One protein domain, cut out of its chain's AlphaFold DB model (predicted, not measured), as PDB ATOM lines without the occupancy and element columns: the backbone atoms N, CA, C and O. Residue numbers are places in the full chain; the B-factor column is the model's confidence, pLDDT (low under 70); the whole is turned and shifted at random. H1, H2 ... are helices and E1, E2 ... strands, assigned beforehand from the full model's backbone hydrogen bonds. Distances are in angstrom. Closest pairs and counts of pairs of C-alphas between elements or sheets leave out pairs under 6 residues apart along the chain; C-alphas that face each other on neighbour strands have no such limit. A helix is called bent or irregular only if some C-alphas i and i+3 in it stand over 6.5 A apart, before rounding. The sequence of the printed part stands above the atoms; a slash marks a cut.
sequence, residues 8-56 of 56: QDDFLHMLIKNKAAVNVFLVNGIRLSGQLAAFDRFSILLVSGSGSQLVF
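Overview. This is residues 8 to 56 of the 56 residues of the protein "Host factor-I protein" of Paraburkholderia sp. BL6669N2 (UniProt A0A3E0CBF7). A strongly twisted sheet of four strands makes the body, its long strand E2 bent in the middle to link E1 on one part with the hairpin E3 and E4 on the other, and a single helix, H1, packs across the second part of E2. The printed part has 49 residues, with one named helix followed by four named strands, H1 E1 E2 E3 E4. The sheet's order is E1 - E2 - E3 - E4, all antiparallel, and the class is mixed, helices and strands. The whole is compact, with a radius of gyration of the C-alphas of 10.2 A and a rounded outline of 26 by 22 by 14 A.

Arrangement. E2, residues 31 to 39, bends by 84 degrees at residue 35. Its pairing is staggered: residues 31 to 34 pair with E1, residues 22 to 25, and residues 35 to 39 with E3, residues 44 to 48. E1 and E2 form a hairpin, their directions at 112 degrees, with N 24 and O 32 2.8 A apart, within hydrogen-bond range. E2 and E3 form a hairpin at 122 degrees, with N 37 and O 45 2.8 A apart, within that range. E3 and E4, residues 51 to 55, form a third hairpin at 155 degrees, with N 46 and O 53 within range at 2.9 A. The four strands are a meander, each the antiparallel neighbour of the one before. E1 and E4 are the edge strands, and E1 is apart from E3 and E4. H1, residues 8 to 17, is on the sheet at a height over the sheet of 8.6 A. The closest C-alphas of H1 and E2 are those of Ile 16 and Leu 36, 5.4 A apart. H1 lies over E2 and only just over E3, on which 3 of its C-alphas fall. On the local plane it runs across the strands, at 87 degrees to E2. Every O i to N i+4 pair in H1 is within hydrogen-bond range.

Along the chain. H1 begins at C-alpha 8, (-16.817, -17.967, 21.473), and spans 14.2 A from first to last C-alpha. E1 measures 9.7 A. E2, the longest strand, begins at C-alpha 31, (-13.216, -0.014, 14.010), and measures 18.2 A. E3 and E4 measure 12.9 A each, and E4 ends at C-alpha 55, (-5.661, -8.023, 17.814).

Size, cuts and confidence. The two C-alphas farthest apart are those of Lys 17 and Asn 28, 28.3 A. The printed part has no cut and ends at residue 56, the chain's last. The links H1 to E1, E1 to E2, E2 to E3 and E3 to E4 are tight. The mean pLDDT of the printed part is 97.4, and no printed residue is under 70.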
ATOM      1  N   GLN A   8     -17.840 -18.774  22.129       95.31
ATOM      2  CA  GLN A   8     -16.817 -17.967  21.473       95.31
ATOM      3  C   GLN A   8     -16.116 -18.761  20.366       95.31
ATOM      4  O   GLN A   8     -16.091 -18.302  19.223       95.31
ATOM      5  N   ASP A   9     -15.595 -19.947  20.679       96.06
ATOM      6  CA  ASP A   9     -14.867 -20.782  19.719       96.06
ATOM      7  C   ASP A   9     -15.757 -21.170  18.539       96.06
ATOM      8  O   ASP A   9     -15.341 -21.048  17.384       96.06
ATOM      9  N   ASP A  10     -16.992 -21.600  18.799       96.19
ATOM     10  CA  ASP A  10     -17.940 -21.979  17.747       96.19
ATOM     11  C   ASP A  10     -18.248 -20.794  16.820       96.19
ATOM     12  O   ASP A  10     -18.272 -20.932  15.590       96.19
ATOM     13  N   PHE A  11     -18.439 -19.604  17.396       97.31
ATOM     14  CA  PHE A  11     -18.693 -18.386  16.637       97.31
ATOM     15  C   PHE A  11     -17.482 -17.974  15.788       97.31
ATOM     16  O   PHE A  11     -17.634 -17.718  14.589       97.31
ATOM     17  N   LEU A  12     -16.276 -17.959  16.362       97.81
ATOM     18  CA  LEU A  12     -15.049 -17.584  15.652       97.81
ATOM     19  C   LEU A  12     -14.710 -18.586  14.539       97.81
ATOM     20  O   LEU A  12     -14.388 -18.173  13.419       97.81
ATOM     21  N   HIS A  13     -14.868 -19.890  14.785       97.62
ATOM     22  CA  HIS A  13     -14.712 -20.915  13.749       97.62
ATOM     23  C   HIS A  13     -15.710 -20.735  12.604       97.62
ATOM     24  O   HIS A  13     -15.337 -20.868  11.434       97.62
ATOM     25  N   MET A  14     -16.969 -20.420  12.913       98.25
ATOM     26  CA  MET A  14     -17.997 -20.171  11.901       98.25
ATOM     27  C   MET A  14     -17.639 -18.966  11.020       98.25
ATOM     28  O   MET A  14     -17.754 -19.057   9.793       98.25
ATOM     29  N   LEU A  15     -17.127 -17.879  11.606       98.62
ATOM     30  CA  LEU A  15     -16.668 -16.705  10.855       98.62
ATOM     31  C   LEU A  15     -15.494 -17.030   9.919       98.62
ATOM     32  O   LEU A  15     -15.528 -16.637   8.749       98.62
ATOM     33  N   ILE A  16     -14.496 -17.782  10.399       98.50
ATOM     34  CA  ILE A  16     -13.331 -18.200   9.599       98.50
ATOM     35  C   ILE A  16     -13.765 -19.121   8.454       98.50
ATOM     36  O   ILE A  16     -13.440 -18.870   7.291       98.50
ATOM     37  N   LYS A  17     -14.544 -20.169   8.758       98.44
ATOM     38  CA  LYS A  17     -15.008 -21.160   7.772       98.44
ATOM     39  C   LYS A  17     -15.786 -20.508   6.631       98.44
ATOM     40  O   LYS A  17     -15.606 -20.881   5.474       98.44
ATOM     41  N   ASN A  18     -16.627 -19.531   6.957       98.50
ATOM     42  CA  ASN A  18     -17.459 -18.833   5.983       98.50
ATOM     43  C   ASN A  18     -16.754 -17.638   5.322       98.50
ATOM     44  O   ASN A  18     -17.368 -16.975   4.487       98.50
ATOM     45  N   LYS A  19     -15.494 -17.344   5.686       97.94
ATOM     46  CA  LYS A  19     -14.755 -16.145   5.250       97.94
ATOM     47  C   LYS A  19     -15.601 -14.877   5.405       97.94
ATOM     48  O   LYS A  19     -15.661 -14.028   4.514       97.94
ATOM     49  N   ALA A  20     -16.315 -14.790   6.527       98.38
ATOM     50  CA  ALA A  20     -17.279 -13.730   6.762       98.38
ATOM     51  C   ALA A  20     -16.562 -12.377   6.848       98.38
ATOM     52  O   ALA A  20     -15.547 -12.244   7.533       98.38
ATOM     53  N   ALA A  21     -17.102 -11.363   6.168       98.31
ATOM     54  CA  ALA A  21     -16.666  -9.989   6.376       98.31
ATOM     55  C   ALA A  21     -17.142  -9.519   7.759       98.31
ATOM     56  O   ALA A  21     -18.335  -9.581   8.062       98.31
ATOM     57  N   VAL A  22     -16.214  -9.050   8.590       98.25
ATOM     58  CA  VAL A  22     -16.472  -8.639   9.974       98.25
ATOM     59  C   VAL A  22     -16.020  -7.208  10.229       98.25
ATOM     60  O   VAL A  22     -15.112  -6.691   9.576       98.25
ATOM     61  N   ASN A  23     -16.640  -6.590  11.233       98.25
ATOM     62  CA  ASN A  23     -16.157  -5.366  11.857       98.25
ATOM     63  C   ASN A  23     -15.788  -5.673  13.311       98.25
ATOM     64  O   ASN A  23     -16.649  -6.105  14.078       98.25
ATOM     65  N   VAL A  24     -14.530  -5.442  13.683       97.75
ATOM     66  CA  VAL A  24     -14.025  -5.579  15.053       97.75
ATOM     67  C   VAL A  24     -13.949  -4.185  15.662       97.75
ATOM     68  O   VAL A  24     -13.275  -3.305  15.127       97.75
ATOM     69  N   PHE A  25     -14.660  -3.971  16.765       98.12
ATOM     70  CA  PHE A  25     -14.678  -2.699  17.481       98.12
ATOM     71  C   PHE A  25     -13.801  -2.817  18.723       98.12
ATOM     72  O   PHE A  25     -14.096  -3.606  19.619       98.12
ATOM     73  N   LEU A  26     -12.714  -2.053  18.755       97.88
ATOM     74  CA  LEU A  26     -11.801  -2.007  19.891       97.88
ATOM     75  C   LEU A  26     -12.390  -1.142  21.010       97.88
ATOM     76  O   LEU A  26     -13.173  -0.226  20.758       97.88
ATOM     77  N   VAL A  27     -11.961  -1.384  22.250       97.62
ATOM     78  CA  VAL A  27     -12.448  -0.658  23.442       97.62
ATOM     79  C   VAL A  27     -12.222   0.856  23.338       97.62
ATOM     80  O   VAL A  27     -13.019   1.641  23.841       97.62
ATOM     81  N   ASN A  28     -11.167   1.285  22.639       96.50
ATOM     82  CA  ASN A  28     -10.877   2.701  22.390       96.50
ATOM     83  C   ASN A  28     -11.748   3.342  21.288       96.50
ATOM     84  O   ASN A  28     -11.550   4.510  20.961       96.50
ATOM     85  N   GLY A  29     -12.680   2.591  20.694       96.81
ATOM     86  CA  GLY A  29     -13.600   3.062  19.660       96.81
ATOM     87  C   GLY A  29     -13.104   2.902  18.219       96.81
ATOM     88  O   GLY A  29     -13.856   3.198  17.290       96.81
ATOM     89  N   ILE A  30     -11.880   2.415  17.991       97.31
ATOM     90  CA  ILE A  30     -11.395   2.125  16.634       97.31
ATOM     91  C   ILE A  30     -12.171   0.939  16.048       97.31
ATOM     92  O   ILE A  30     -12.318  -0.102  16.688       97.31
ATOM     93  N   ARG A  31     -12.625   1.076  14.796       97.56
ATOM     94  CA  ARG A  31     -13.216  -0.014  14.010       97.56
ATOM     95  C   ARG A  31     -12.201  -0.558  13.012       97.56
ATOM     96  O   ARG A  31     -11.720   0.187  12.162       97.56
ATOM     97  N   LEU A  32     -11.961  -1.863  13.062       97.62
ATOM     98  CA  LEU A  32     -11.219  -2.608  12.048       97.62
ATOM     99  C   LEU A  32     -12.198  -3.418  11.195       97.62
ATOM    100  O   LEU A  32     -13.171  -3.959  11.716       97.62
ATOM    101  N   SER A  33     -11.948  -3.513   9.892       98.06
ATOM    102  CA  SER A  33     -12.807  -4.242   8.951       98.06
ATOM    103  C   SER A  33     -11.971  -5.257   8.176       98.06
ATOM    104  O   SER A  33     -10.919  -4.906   7.643       98.06
ATOM    105  N   GLY A  34     -12.425  -6.507   8.099       98.00
ATOM    106  CA  GLY A  34     -11.652  -7.576   7.462       98.00
ATOM    107  C   GLY A  34     -12.313  -8.947   7.567       98.00
ATOM    108  O   GLY A  34     -13.527  -9.045   7.724       98.00
ATOM    109  N   GLN A  35     -11.508  -9.999   7.480       98.69
ATOM    110  CA  GLN A  35     -11.901 -11.391   7.713       98.69
ATOM    111  C   GLN A  35     -10.999 -11.994   8.791       98.69
ATOM    112  O   GLN A  35      -9.804 -11.695   8.831       98.69
ATOM    113  N   LEU A  36     -11.546 -12.852   9.655       98.44
ATOM    114  CA  LEU A  36     -10.712 -13.619  10.580       98.44
ATOM    115  C   LEU A  36      -9.968 -14.722   9.822       98.44
ATOM    116  O   LEU A  36     -10.573 -15.456   9.040       98.44
ATOM    117  N   ALA A  37      -8.671 -14.853  10.091       98.31
ATOM    118  CA  ALA A  37      -7.826 -15.920   9.560       98.31
ATOM    119  C   ALA A  37      -7.500 -16.996  10.608       98.31
ATOM    120  O   ALA A  37      -7.408 -18.172  10.263       98.31
ATOM    121  N   ALA A  38      -7.324 -16.604  11.873       98.31
ATOM    122  CA  ALA A  38      -7.018 -17.493  12.993       98.31
ATOM    123  C   ALA A  38      -7.400 -16.830  14.326       98.31
ATOM    124  O   ALA A  38      -7.598 -15.613  14.373       98.31
ATOM    125  N   PHE A  39      -7.471 -17.616  15.398       98.44
ATOM    126  CA  PHE A  39      -7.604 -17.117  16.765       98.44
ATOM    127  C   PHE A  39      -6.963 -18.077  17.771       98.44
ATOM    128  O   PHE A  39      -6.746 -19.253  17.470       98.44
ATOM    129  N   ASP A  40      -6.687 -17.561  18.960       96.69
ATOM    130  CA  ASP A  40      -6.412 -18.338  20.163       96.69
ATOM    131  C   ASP A  40      -7.204 -17.759  21.347       96.69
ATOM    132  O   ASP A  40      -8.111 -16.946  21.175       96.69
ATOM    133  N   ARG A  41      -6.866 -18.183  22.568       95.00
ATOM    134  CA  ARG A  41      -7.562 -17.762  23.790       95.00
ATOM    135  C   ARG A  41      -7.531 -16.246  24.042       95.00
ATOM    136  O   ARG A  41      -8.373 -15.752  24.788       95.00
ATOM    137  N   PHE A  42      -6.553 -15.525  23.501       96.56
ATOM    138  CA  PHE A  42      -6.299 -14.121  23.833       96.56
ATOM    139  C   PHE A  42      -6.237 -13.204  22.617       96.56
ATOM    140  O   PHE A  42      -6.124 -11.997  22.794       96.56
ATOM    141  N   SER A  43      -6.245 -13.748  21.403       97.81
ATOM    142  CA  SER A  43      -6.016 -12.953  20.207       97.81
ATOM    143  C   SER A  43      -6.732 -13.487  18.975       97.81
ATOM    144  O   SER A  43      -7.039 -14.675  18.855       97.81
ATOM    145  N   ILE A  44      -6.969 -12.585  18.024       98.50
ATOM    146  CA  ILE A  44      -7.447 -12.907  16.679       98.50
ATOM    147  C   ILE A  44      -6.485 -12.353  15.630       98.50
ATOM    148  O   ILE A  44      -5.931 -11.261  15.775       98.50
ATOM    149  N   LEU A  45      -6.327 -13.085  14.529       98.69
ATOM    150  CA  LEU A  45      -5.643 -12.614  13.332       98.69
ATOM    151  C   LEU A  45      -6.683 -12.105  12.332       98.69
ATOM    152  O   LEU A  45      -7.427 -12.894  11.744       98.69
ATOM    153  N   LEU A  46      -6.725 -10.789  12.133       98.69
ATOM    154  CA  LEU A  46      -7.609 -10.120  11.185       98.69
ATOM    155  C   LEU A  46      -6.844  -9.798   9.899       98.69
ATOM    156  O   LEU A  46      -5.771  -9.199   9.939       98.69
ATOM    157  N   VAL A  47      -7.402 -10.167   8.750       98.44
ATOM    158  CA  VAL A  47      -6.819  -9.895   7.431       98.44
ATOM    159  C   VAL A  47      -7.718  -8.938   6.661       98.44
ATOM    160  O   VAL A  47      -8.935  -9.114   6.596       98.44
ATOM    161  N   SER A  48      -7.110  -7.918   6.064       96.44
ATOM    162  CA  SER A  48      -7.786  -6.912   5.246       96.44
ATOM    163  C   SER A  48      -6.921  -6.518   4.042       96.44
ATOM    164  O   SER A  48      -5.804  -7.008   3.876       96.44
ATOM    165  N   GLY A  49      -7.415  -5.599   3.206       93.12
ATOM    166  CA  GLY A  49      -6.646  -5.069   2.074       93.12
ATOM    167  C   GLY A  49      -5.352  -4.348   2.475       93.12
ATOM    168  O   GLY A  49      -4.436  -4.263   1.666       93.12
ATOM    169  N   SER A  50      -5.241  -3.866   3.719       90.00
ATOM    170  CA  SER A  50      -4.020  -3.236   4.243       90.00
ATOM    171  C   SER A  50      -3.026  -4.227   4.860       90.00
ATOM    172  O   SER A  50      -1.987  -3.805   5.361       90.00
ATOM    173  N   GLY A  51      -3.327  -5.530   4.844       96.00
ATOM    174  CA  GLY A  51      -2.492  -6.585   5.417       96.00
ATOM    175  C   GLY A  51      -3.120  -7.266   6.634       96.00
ATOM    176  O   GLY A  51      -4.333  -7.201   6.852       96.00
ATOM    177  N   SER A  52      -2.273  -7.946   7.408       97.50
ATOM    178  CA  SER A  52      -2.664  -8.734   8.582       97.50
ATOM    179  C   SER A  52      -2.412  -7.976   9.884       97.50
ATOM    180  O   SER A  52      -1.373  -7.338  10.047       97.50
ATOM    181  N   GLN A  53      -3.344  -8.081  10.826       97.81
ATOM    182  CA  GLN A  53      -3.296  -7.435  12.135       97.81
ATOM    183  C   GLN A  53      -3.584  -8.470  13.223       97.81
ATOM    184  O   GLN A  53      -4.607  -9.153  13.170       97.81
ATOM    185  N   LEU A  54      -2.692  -8.577  14.207       98.12
ATOM    186  CA  LEU A  54      -2.944  -9.343  15.425       98.12
ATOM    187  C   LEU A  54      -3.629  -8.423  16.443       98.12
ATOM    188  O   LEU A  54      -3.085  -7.370  16.777       98.12
ATOM    189  N   VAL A  55      -4.823  -8.802  16.888       97.44
ATOM    190  CA  VAL A  55      -5.661  -8.023  17.814       97.44
ATOM    191  C   VAL A  55      -5.837  -8.817  19.105       97.44
ATOM    192  O   VAL A  55      -6.094 -10.017  19.032       97.44
ATOM    193  N   PHE A  56      -5.705  -8.139  20.247       96.38
ATOM    194  CA  PHE A  56      -5.849  -8.677  21.604       96.38
ATOM    195  C   PHE A  56      -7.082  -8.089  22.296       96.38
ATOM    196  O   PHE A  56      -7.384  -6.902  22.019       96.38
TER     197      PHE A  56